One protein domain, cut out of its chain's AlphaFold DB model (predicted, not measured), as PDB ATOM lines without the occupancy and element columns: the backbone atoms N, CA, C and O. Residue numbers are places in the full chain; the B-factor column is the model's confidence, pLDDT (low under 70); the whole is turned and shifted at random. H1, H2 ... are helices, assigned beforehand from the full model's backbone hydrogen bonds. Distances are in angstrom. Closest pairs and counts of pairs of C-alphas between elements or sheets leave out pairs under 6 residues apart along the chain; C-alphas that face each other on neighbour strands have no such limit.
ATOM      1  N   LYS A 303     295.378 323.543 336.489       78.38
ATOM      2  CA  LYS A 303     294.060 324.158 336.301       78.38
ATOM      3  C   LYS A 303     294.212 325.596 335.813       78.38
ATOM      4  O   LYS A 303     295.094 326.317 336.287       78.38
ATOM      5  N   ALA A 304     293.332 326.001 334.897       72.69
ATOM      6  CA  ALA A 304     293.193 327.396 334.500       72.69
ATOM      7  C   ALA A 304     292.814 328.247 335.722       72.69
ATOM      8  O   ALA A 304     292.005 327.818 336.546       72.69
ATOM      9  N   ILE A 305     293.416 329.427 335.851       62.81
ATOM     10  CA  ILE A 305     293.206 330.309 337.004       62.81
ATOM     11  C   ILE A 305     292.222 331.406 336.598       62.81
ATOM     12  O   ILE A 305     292.566 332.286 335.812       62.81
ATOM     13  N   SER A 306     290.993 331.324 337.110       57.47
ATOM     14  CA  SER A 306     289.899 332.255 336.802       57.47
ATOM     15  C   SER A 306     290.084 333.636 337.431       57.47
ATOM     16  O   SER A 306     289.739 334.643 336.815       57.47
ATOM     17  N   ASP A 307     290.639 333.685 338.642       57.44
ATOM     18  CA  ASP A 307     290.511 334.840 339.528       57.44
ATOM     19  C   ASP A 307     291.757 335.732 339.445       57.44
ATOM     20  O   ASP A 307     292.868 335.309 339.764       57.44
ATOM     21  N   GLU A 308     291.587 336.987 339.020       52.19
ATOM     22  CA  GLU A 308     292.701 337.859 338.607       52.19
ATOM     23  C   GLU A 308     293.566 338.416 339.760       52.19
ATOM     24  O   GLU A 308     294.620 338.996 339.506       52.19
ATOM     25  N   PHE A 309     293.146 338.258 341.020       48.75
ATOM     26  CA  PHE A 309     293.497 339.212 342.085       48.75
ATOM     27  C   PHE A 309     294.668 338.857 343.021       48.75
ATOM     28  O   PHE A 309     295.167 339.759 343.684       48.75
ATOM     29  N   ASN A 310     295.145 337.605 343.090       48.97
ATOM     30  CA  ASN A 310     296.117 337.174 344.125       48.97
ATOM     31  C   ASN A 310     297.471 336.642 343.598       48.97
ATOM     32  O   ASN A 310     298.214 335.986 344.324       48.97
ATOM     33  N   PHE A 311     297.828 336.916 342.339       47.66
ATOM     34  CA  PHE A 311     299.004 336.306 341.693       47.66
ATOM     35  C   PHE A 311     300.376 336.717 342.253       47.66
ATOM     36  O   PHE A 311     301.302 335.910 342.210       47.66
ATOM     37  N   GLN A 312     300.540 337.949 342.751       47.31
ATOM     38  CA  GLN A 312     301.866 338.517 343.062       47.31
ATOM     39  C   GLN A 312     302.581 337.892 344.274       47.31
ATOM     40  O   GLN A 312     303.756 338.173 344.477       47.31
ATOM     41  N   ILE A 313     301.900 337.062 345.070       51.34
ATOM     42  CA  ILE A 313     302.438 336.501 346.324       51.34
ATOM     43  C   ILE A 313     302.891 335.033 346.159       51.34
ATOM     44  O   ILE A 313     303.633 334.524 346.991       51.34
ATOM     45  N   PHE A 314     302.466 334.337 345.092       52.84
ATOM     46  CA  PHE A 314     302.502 332.865 345.033       52.84
ATOM     47  C   PHE A 314     303.160 332.266 343.776       52.84
ATOM     48  O   PHE A 314     302.849 331.136 343.407       52.84
ATOM     49  N   ASP A 315     304.042 332.998 343.089       62.97
ATOM     50  CA  ASP A 315     304.900 332.490 341.996       62.97
ATOM     51  C   ASP A 315     304.194 331.676 340.884       62.97
ATOM     52  O   ASP A 315     304.794 330.805 340.251       62.97
ATOM     53  N   GLY A 316     302.919 331.949 340.594       66.06
ATOM     54  CA  GLY A 316     302.135 331.204 339.594       66.06
ATOM     55  C   GLY A 316     301.474 329.916 340.113       66.06
ATOM     56  O   GLY A 316     300.998 329.094 339.322       66.06
ATOM     57  N   LEU A 317     301.410 329.728 341.429       63.66
ATOM     58  CA  LEU A 317     300.454 328.834 342.078       63.66
ATOM     59  C   LEU A 317     299.082 329.522 342.182       63.66
ATOM     60  O   LEU A 317     298.995 330.744 342.272       63.66
ATOM     61  N   CYS A 318     297.991 328.751 342.139       75.25
ATOM     62  CA  CYS A 318     296.638 329.297 342.276       75.25
ATOM     63  C   CYS A 318     296.109 329.123 343.697       75.25
ATOM     64  O   CYS A 318     296.551 328.235 344.427       75.25
ATOM     65  N   TRP A 319     295.101 329.915 344.064       69.88
ATOM     66  CA  TRP A 319     294.490 329.845 345.393       69.88
ATOM     67  C   TRP A 319     293.978 328.438 345.731       69.88
ATOM     68  O   TRP A 319     294.216 327.953 346.824       69.88
ATOM     69  N   ALA A 320     293.386 327.720 344.772       68.00
ATOM     70  CA  ALA A 320     292.920 326.343 344.973       68.00
ATOM     71  C   ALA A 320     294.043 325.288 345.131       68.00
ATOM     72  O   ALA A 320     293.739 324.141 345.445       68.00
ATOM     73  N   CYS A 321     295.309 325.652 344.898       75.00
ATOM     74  CA  CYS A 321     296.483 324.817 345.175       75.00
ATOM     75  C   CYS A 321     297.208 325.248 346.461       75.00
ATOM     76  O   CYS A 321     297.635 324.393 347.225       75.00
ATOM     77  N   VAL A 322     297.327 326.557 346.720       74.44
ATOM     78  CA  VAL A 322     298.020 327.080 347.914       74.44
ATOM     79  C   VAL A 322     297.136 327.037 349.157       74.44
ATOM     80  O   VAL A 322     297.603 326.671 350.229       74.44
ATOM     81  N   ALA A 323     295.867 327.435 349.038       79.69
ATOM     82  CA  ALA A 323     295.002 327.646 350.193       79.69
ATOM     83  C   ALA A 323     294.720 326.381 351.018       79.69
ATOM     84  O   ALA A 323     294.651 326.555 352.226       79.69
ATOM     85  N   PRO A 324     294.592 325.154 350.463       87.31
ATOM     86  CA  PRO A 324     294.452 323.949 351.283       87.31
ATOM     87  C   PRO A 324     295.668 323.739 352.192       87.31
ATOM     88  O   PRO A 324     295.538 323.840 353.405       87.31
ATOM     89  N   THR A 325     296.868 323.598 351.622       87.06
ATOM     90  CA  THR A 325     298.095 323.341 352.394       87.06
ATOM     91  C   THR A 325     298.454 324.503 353.322       87.06
ATOM     92  O   THR A 325     298.775 324.286 354.483       87.06
ATOM     93  N   ALA A 326     298.316 325.756 352.875       89.12
ATOM     94  CA  ALA A 326     298.571 326.919 353.728       89.12
ATOM     95  C   ALA A 326     297.518 327.107 354.842       89.12
ATOM     96  O   ALA A 326     297.791 327.816 355.815       89.12
ATOM     97  N   LEU A 327     296.320 326.527 354.696       92.06
ATOM     98  CA  LEU A 327     295.293 326.471 355.739       92.06
ATOM     99  C   LEU A 327     295.566 325.322 356.711       92.06
ATOM    100  O   LEU A 327     295.459 325.540 357.912       92.06
ATOM    101  N   GLU A 328     295.966 324.153 356.214       94.00
ATOM    102  CA  GLU A 328     296.388 322.994 357.009       94.00
ATOM    103  C   GLU A 328     297.596 323.360 357.893       94.00
ATOM    104  O   GLU A 328     297.494 323.286 359.117       94.00
ATOM    105  N   GLU A 329     298.671 323.918 357.321       94.94
ATOM    106  CA  GLU A 329     299.830 324.457 358.063       94.94
ATOM    107  C   GLU A 329     299.428 325.495 359.130       94.94
ATOM    108  O   GLU A 329     300.035 325.587 360.203       94.94
ATOM    109  N   PHE A 330     298.413 326.318 358.843       96.19
ATOM    110  CA  PHE A 330     297.925 327.325 359.783       96.19
ATOM    111  C   PHE A 330     297.055 326.705 360.887       96.19
ATOM    112  O   PHE A 330     297.161 327.110 362.042       96.19
ATOM    113  N   GLN A 331     296.253 325.687 360.577       96.50
ATOM    114  CA  GLN A 331     295.479 324.911 361.547       96.50
ATOM    115  C   GLN A 331     296.383 324.078 362.467       96.50
ATOM    116  O   GLN A 331     296.132 324.026 363.671       96.50
ATOM    117  N   GLU A 332     297.473 323.505 361.954       96.94
ATOM    118  CA  GLU A 332     298.517 322.864 362.766       96.94
ATOM    119  C   GLU A 332     299.214 323.872 363.692       96.94
ATOM    120  O   GLU A 332     299.421 323.600 364.878       96.94
ATOM    121  N   ARG A 333     299.517 325.079 363.194       97.56
ATOM    122  CA  ARG A 333     300.093 326.168 364.002       97.56
ATOM    123  C   ARG A 333     299.148 326.619 365.117       97.56
ATOM    124  O   ARG A 333     299.580 326.738 366.262       97.56
ATOM    125  N   LEU A 334     297.859 326.798 364.815       97.75
ATOM    126  CA  LEU A 334     296.827 327.103 365.811       97.75
ATOM    127  C   LEU A 334     296.660 325.959 366.830       97.75
ATOM    128  O   LEU A 334     296.550 326.230 368.024       97.75
ATOM    129  N   ALA A 335     296.719 324.694 366.401       97.94
ATOM    130  CA  ALA A 335     296.675 323.537 367.299       97.94
ATOM    131  C   ALA A 335     297.883 323.495 368.251       97.94
ATOM    132  O   ALA A 335     297.722 323.266 369.449       97.94
ATOM    133  N   SER A 336     299.083 323.778 367.734       97.56
ATOM    134  CA  SER A 336     300.317 323.892 368.518       97.56
ATOM    135  C   SER A 336     300.242 325.030 369.545       97.56
ATOM    136  O   SER A 336     300.608 324.849 370.708       97.56
ATOM    137  N   TYR A 337     299.684 326.184 369.160       98.12
ATOM    138  CA  TYR A 337     299.446 327.307 370.070       98.12
ATOM    139  C   TYR A 337     298.421 326.969 371.166       98.12
ATOM    140  O   TYR A 337     298.699 327.219 372.341       98.12
ATOM    141  N   ASP A 338     297.284 326.343 370.833       97.94
ATOM    142  CA  ASP A 338     296.275 325.940 371.828       97.94
ATOM    143  C   ASP A 338     296.860 324.914 372.810       97.94
ATOM    144  O   ASP A 338     296.760 325.079 374.028       97.94
ATOM    145  N   TYR A 339     297.591 323.920 372.293       97.56
ATOM    146  CA  TYR A 339     298.309 322.935 373.099       97.56
ATOM    147  C   TYR A 339     299.359 323.574 374.020       97.56
ATOM    148  O   TYR A 339     299.474 323.178 375.184       97.56
ATOM    149  N   HIS A 340     300.112 324.578 373.560       96.62
ATOM    150  CA  HIS A 340     301.097 325.268 374.398       96.62
ATOM    151  C   HIS A 340     300.468 326.111 375.511       96.62
ATOM    152  O   HIS A 340     300.954 326.055 376.645       96.62
ATOM    153  N   LEU A 341     299.372 326.825 375.232       96.88
ATOM    154  CA  LEU A 341     298.608 327.548 376.255       96.88
ATOM    155  C   LEU A 341     298.006 326.567 377.278       96.88
ATOM    156  O   LEU A 341     298.135 326.772 378.487       96.88
ATOM    157  N   LYS A 342     297.428 325.453 376.801       96.88
ATOM    158  CA  LYS A 342     296.803 324.399 377.619       96.88
ATOM    159  C   LYS A 342     297.792 323.699 378.547       96.88
ATOM    160  O   LYS A 342     297.552 323.608 379.749       96.88
ATOM    161  N   SER A 343     298.897 323.200 377.991       95.00
ATOM    162  CA  SER A 343     299.880 322.369 378.706       95.00
ATOM    163  C   SER A 343     300.628 323.133 379.797       95.00
ATOM    164  O   SER A 343     300.898 322.573 380.857       95.00
ATOM    165  N   LYS A 344     300.935 324.414 379.566       92.88
ATOM    166  CA  LYS A 344     301.698 325.251 380.504       92.88
ATOM    167  C   LYS A 344     300.829 326.182 381.369       92.88
ATOM    168  O   LYS A 344     301.378 326.864 382.230       92.88
ATOM    169  N   ARG A 345     299.503 326.220 381.155       94.00
ATOM    170  CA  ARG A 345     298.540 327.142 381.807       94.00
ATOM    171  C   ARG A 345     298.950 328.625 381.716       94.00
ATOM    172  O   ARG A 345     298.804 329.376 382.679       94.00
ATOM    173  N   LEU A 346     299.500 329.035 380.574       93.88
ATOM    174  CA  LEU A 346     300.046 330.381 380.386       93.88
ATOM    175  C   LEU A 346     299.012 331.363 379.832       93.88
ATOM    176  O   LEU A 346     298.084 330.983 379.122       93.88
ATOM    177  N   ILE A 347     299.235 332.648 380.117       94.19
ATOM    178  CA  ILE A 347     298.503 333.767 379.501       94.19
ATOM    179  C   ILE A 347     299.071 334.073 378.101       94.19
ATOM    180  O   ILE A 347     298.335 334.505 377.218       94.19
ATOM    181  N   TYR A 348     300.368 333.812 377.899       97.25
ATOM    182  CA  TYR A 348     301.113 334.039 376.662       97.25
ATOM    183  C   TYR A 348     301.830 332.755 376.221       97.25
ATOM    184  O   TYR A 348     302.341 332.013 377.059       97.25
ATOM    185  N   LEU A 349     301.940 332.511 374.914       96.00
ATOM    186  CA  LEU A 349     302.664 331.388 374.301       96.00
ATOM    187  C   LEU A 349     304.085 331.243 374.875       96.00
ATOM    188  O   LEU A 349     304.564 330.131 375.116       96.00
ATOM    189  N   ASN A 350     304.735 332.381 375.139       96.12
ATOM    190  CA  ASN A 350     306.104 332.467 375.641       96.12
ATOM    191  C   ASN A 350     306.221 332.708 377.166       96.12
ATOM    192  O   ASN A 350     307.339 332.866 377.661       96.12
ATOM    193  N   GLY A 351     305.122 332.722 377.941       94.56
ATOM    194  CA  GLY A 351     305.182 332.762 379.413       94.56
ATOM    195  C   GLY A 351     304.146 333.657 380.104       94.56
ATOM    196  O   GLY A 351     302.974 333.703 379.744       94.56
ATOM    197  N   ASN A 352     304.602 334.381 381.133       94.50
ATOM    198  CA  ASN A 352     303.794 335.328 381.921       94.50
ATOM    199  C   ASN A 352     304.115 336.803 381.595       94.50
ATOM    200  O   ASN A 352     303.713 337.707 382.325       94.50
ATOM    201  N   LYS A 353     304.887 337.061 380.532       94.69
ATOM    202  CA  LYS A 353     305.291 338.402 380.091       94.69
ATOM    203  C   LYS A 353     305.123 338.514 378.580       94.69
ATOM    204  O   LYS A 353     305.495 337.597 377.855       94.69
ATOM    205  N   LEU A 354     304.633 339.665 378.127       95.12
ATOM    206  CA  LEU A 354     304.547 340.000 376.711       95.12
ATOM    207  C   LEU A 354     305.957 340.207 376.130       95.12
ATOM    208  O   LEU A 354     306.660 341.139 376.527       95.12
ATOM    209  N   VAL A 355     306.355 339.341 375.199       95.44
ATOM    210  CA  VAL A 355     307.652 339.366 374.496       95.44
ATOM    211  C   VAL A 355     307.454 339.558 372.991       95.44
ATOM    212  O   VAL A 355     306.329 339.532 372.501       95.44
ATOM    213  N   LYS A 356     308.544 339.741 372.240       94.56
ATOM    214  CA  LYS A 356     308.487 340.024 370.799       94.56
ATOM    215  C   LYS A 356     307.811 338.909 369.997       94.56
ATOM    216  O   LYS A 356     306.877 339.177 369.251       94.56
ATOM    217  N   GLN A 357     308.213 337.667 370.259       95.75
ATOM    218  CA  GLN A 357     307.696 336.448 369.627       95.75
ATOM    219  C   GLN A 357     306.173 336.300 369.773       95.75
ATOM    220  O   GLN A 357     305.522 335.665 368.953       95.75
ATOM    221  N   GLU A 358     305.607 336.892 370.825       96.44
ATOM    222  CA  GLU A 358     304.175 336.910 371.101       96.44
ATOM    223  C   GLU A 358     303.406 337.795 370.110       96.44
ATOM    224  O   GLU A 358     302.304 337.460 369.687       96.44
ATOM    225  N   ILE A 359     304.011 338.924 369.734       95.75
ATOM    226  CA  ILE A 359     303.456 339.896 368.792       95.75
ATOM    227  C   ILE A 359     303.726 339.453 367.357       95.75
ATOM    228  O   ILE A 359     302.812 339.512 366.542       95.75
ATOM    229  N   ASP A 360     304.907 338.896 367.079       95.38
ATOM    230  CA  ASP A 360     305.206 338.259 365.793       95.38
ATOM    231  C   ASP A 360     304.172 337.140 365.487       95.38
ATOM    232  O   ASP A 360     303.628 337.070 364.384       95.38
ATOM    233  N   ALA A 361     303.824 336.310 366.483       96.94
ATOM    234  CA  ALA A 361     302.783 335.282 366.366       96.94
ATOM    235  C   ALA A 361     301.358 335.862 366.254       96.94
ATOM    236  O   ALA A 361     300.536 335.354 365.490       96.94
ATOM    237  N   PHE A 362     301.046 336.927 367.000       97.06
ATOM    238  CA  PHE A 362     299.759 337.625 366.911       97.06
ATOM    239  C   PHE A 362     299.536 338.244 365.527       97.06
ATOM    240  O   PHE A 362     298.425 338.187 364.999       97.06
ATOM    241  N   GLU A 363     300.582 338.806 364.921       95.50
ATOM    242  CA  GLU A 363     300.525 339.418 363.596       95.50
ATOM    243  C   GLU A 363     300.406 338.374 362.477       95.50
ATOM    244  O   GLU A 363     299.570 338.568 361.594       95.50
ATOM    245  N   ASP A 364     301.103 337.229 362.555       95.75
ATOM    246  CA  ASP A 364     300.871 336.083 361.654       95.75
ATOM    247  C   ASP A 364     299.418 335.590 361.754       95.75
ATOM    248  O   ASP A 364     298.710 335.548 360.746       95.75
ATOM    249  N   VAL A 365     298.910 335.322 362.965       96.56
ATOM    250  CA  VAL A 365     297.512 334.895 363.168       96.56
ATOM    251  C   VAL A 365     296.525 335.933 362.619       96.56
ATOM    252  O   VAL A 365     295.591 335.573 361.899       96.56
ATOM    253  N   LYS A 366     296.748 337.227 362.875       95.50
ATOM    254  CA  LYS A 366     295.898 338.316 362.371       95.50
ATOM    255  C   LYS A 366     295.919 338.425 360.845       95.50
ATOM    256  O   LYS A 366     294.862 338.583 360.223       95.50
ATOM    257  N   GLN A 367     297.095 338.318 360.230       93.75
ATOM    258  CA  GLN A 367     297.256 338.345 358.778       93.75
ATOM    259  C   GLN A 367     296.578 337.131 358.130       93.75
ATOM    260  O   GLN A 367     295.830 337.292 357.167       93.75
ATOM    261  N   LYS A 368     296.772 335.929 358.682       93.81
ATOM    262  CA  LYS A 368     296.197 334.676 358.173       93.81
ATOM    263  C   LYS A 368     294.672 334.642 358.300       93.81
ATOM    264  O   LYS A 368     293.997 334.286 357.338       93.81
ATOM    265  N   LEU A 369     294.099 335.100 359.416       93.56
ATOM    266  CA  LEU A 369     292.640 335.239 359.559       93.56
ATOM    267  C   LEU A 369     292.056 336.226 358.532       93.56
ATOM    268  O   LEU A 369     291.033 335.941 357.908       93.56
ATOM    269  N   THR A 370     292.746 337.346 358.292       91.38
ATOM    270  CA  THR A 370     292.370 338.324 357.252       91.38
ATOM    271  C   THR A 370     292.466 337.725 355.840       91.38
ATOM    272  O   THR A 370     291.604 337.981 354.999       91.38
ATOM    273  N   MET A 371     293.487 336.899 355.587       89.81
ATOM    274  CA  MET A 371     293.728 336.207 354.316       89.81
ATOM    275  C   MET A 371     292.657 335.150 354.010       89.81
ATOM    276  O   MET A 371     292.168 335.092 352.882       89.81
ATOM    277  N   PHE A 372     292.281 334.324 354.991       90.00
ATOM    278  CA  PHE A 372     291.323 333.231 354.785       90.00
ATOM    279  C   PHE A 372     289.854 333.666 354.862       90.00
ATOM    280  O   PHE A 372     289.010 332.998 354.273       90.00
ATOM    281  N   LYS A 373     289.529 334.760 355.571       86.94
ATOM    282  CA  LYS A 373     288.147 335.231 355.825       86.94
ATOM    283  C   LYS A 373     287.226 334.189 356.492       86.94
ATOM    284  O   LYS A 373     286.004 334.322 356.450       86.94
ATOM    285  N   VAL A 374     287.804 333.172 357.133       85.06
ATOM    286  CA  VAL A 374     287.103 332.121 357.886       85.06
ATOM    287  C   VAL A 374     287.406 332.283 359.375       85.06
ATOM    288  O   VAL A 374     288.536 332.574 359.764       85.06
ATOM    289  N   ASP A 375     286.394 332.069 360.214       90.56
ATOM    290  CA  ASP A 375     286.489 332.145 361.675       90.56
ATOM    291  C   ASP A 375     287.133 330.876 362.266       90.56
ATOM    292  O   ASP A 375     286.484 330.033 362.888       90.56
ATOM    293  N   LEU A 376     288.429 330.714 361.989       95.25
ATOM    294  CA  LEU A 376     289.212 329.526 362.337       95.25
ATOM    295  C   LEU A 376     289.481 329.410 363.846       95.25
ATOM    296  O   LEU A 376     289.644 328.303 364.353       95.25
ATOM    297  N   LEU A 377     289.473 330.530 364.582       96.81
ATOM    298  CA  LEU A 377     289.734 330.549 366.028       96.81
ATOM    299  C   LEU A 377     288.672 329.794 366.846       96.81
ATOM    300  O   LEU A 377     288.961 329.379 367.966       96.81
ATOM    301  N   LYS A 378     287.475 329.545 366.296       95.50
ATOM    302  CA  LYS A 378     286.431 328.732 366.949       95.50
ATOM    303  C   LYS A 378     286.863 327.301 367.290       95.50
ATOM    304  O   LYS A 378     286.290 326.720 368.205       95.50
ATOM    305  N   GLY A 379     287.857 326.743 366.592       96.69
ATOM    306  CA  GLY A 379     288.431 325.431 366.919       96.69
ATOM    307  C   GLY A 379     289.432 325.442 368.084       96.69
ATOM    308  O   GLY A 379     289.764 324.381 368.603       96.69
ATOM    309  N   TYR A 380     289.902 326.623 368.502       97.94
ATOM    310  CA  TYR A 380     291.074 326.801 369.365       97.94
ATOM    311  C   TYR A 380     290.753 327.812 370.480       97.94
ATOM    312  O   TYR A 380     291.149 328.980 370.401       97.94
ATOM    313  N   PRO A 381     289.966 327.423 371.500       97.56
ATOM    314  CA  PRO A 381     289.382 328.361 372.458       97.56
ATOM    315  C   PRO A 381     290.419 329.080 373.332       97.56
ATOM    316  O   PRO A 381     290.151 330.190 373.798       97.56
ATOM    317  N   LEU A 382     291.605 328.504 373.551       97.25
ATOM    318  CA  LEU A 382     292.675 329.185 374.281       97.25
ATOM    319  C   LEU A 382     293.386 330.190 373.376       97.25
ATOM    320  O   LEU A 382     293.639 331.308 373.818       97.25
TER     321      LEU A 382
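This is residues 303 to 382 of the 697 residues of an uncharacterized protein of Oxytricha trifallax (UniProt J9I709). One long helix, H1, runs along most of a loose rod; H2 folds back beside it at a slant after a loop, and the short H3 follows near both. An unnamed stretch, residues 303 to 318, winds beyond H1's first end. The printed part has 80 residues, all helix by class, in the order H1, H2, H3; the radius of gyration of the C-alphas is 15.4 A and the spans are 48 by 23 by 17 A.

H1, residues 319 to 344, is 36.1 A long and begins at C-alpha 319 (294.490, 329.845, 345.393). H2, residues 356 to 372, is 24.4 A long. H3, residues 376 to 379, ends at C-alpha 379 (288.431, 325.431, 366.919).

H1 and H2 are close but not clearly touching, at a steep tilt of 39 degrees, opposite ways; their closest C-alphas, of Phe 330 and Lys 368, are 7.7 A apart. H3 is close to but not clearly touching H1, closest C-alphas Gln 331 and Leu 376 at 7.8 A, and likewise H2, Leu 369 and Leu 376 at 7.2 A. Every O i to N i+4 pair is within hydrogen-bond range in H2, 20 of 22 in H1; H3 is too short for one.

The farthest C-alphas, of Ala 304 and Asn 352, are 49.2 A apart. The printed part has no cut; the link H1 to H2 is long, H2 to H3 tight. pLDDT is under 70 at residues 305 to 317 and 319 to 320.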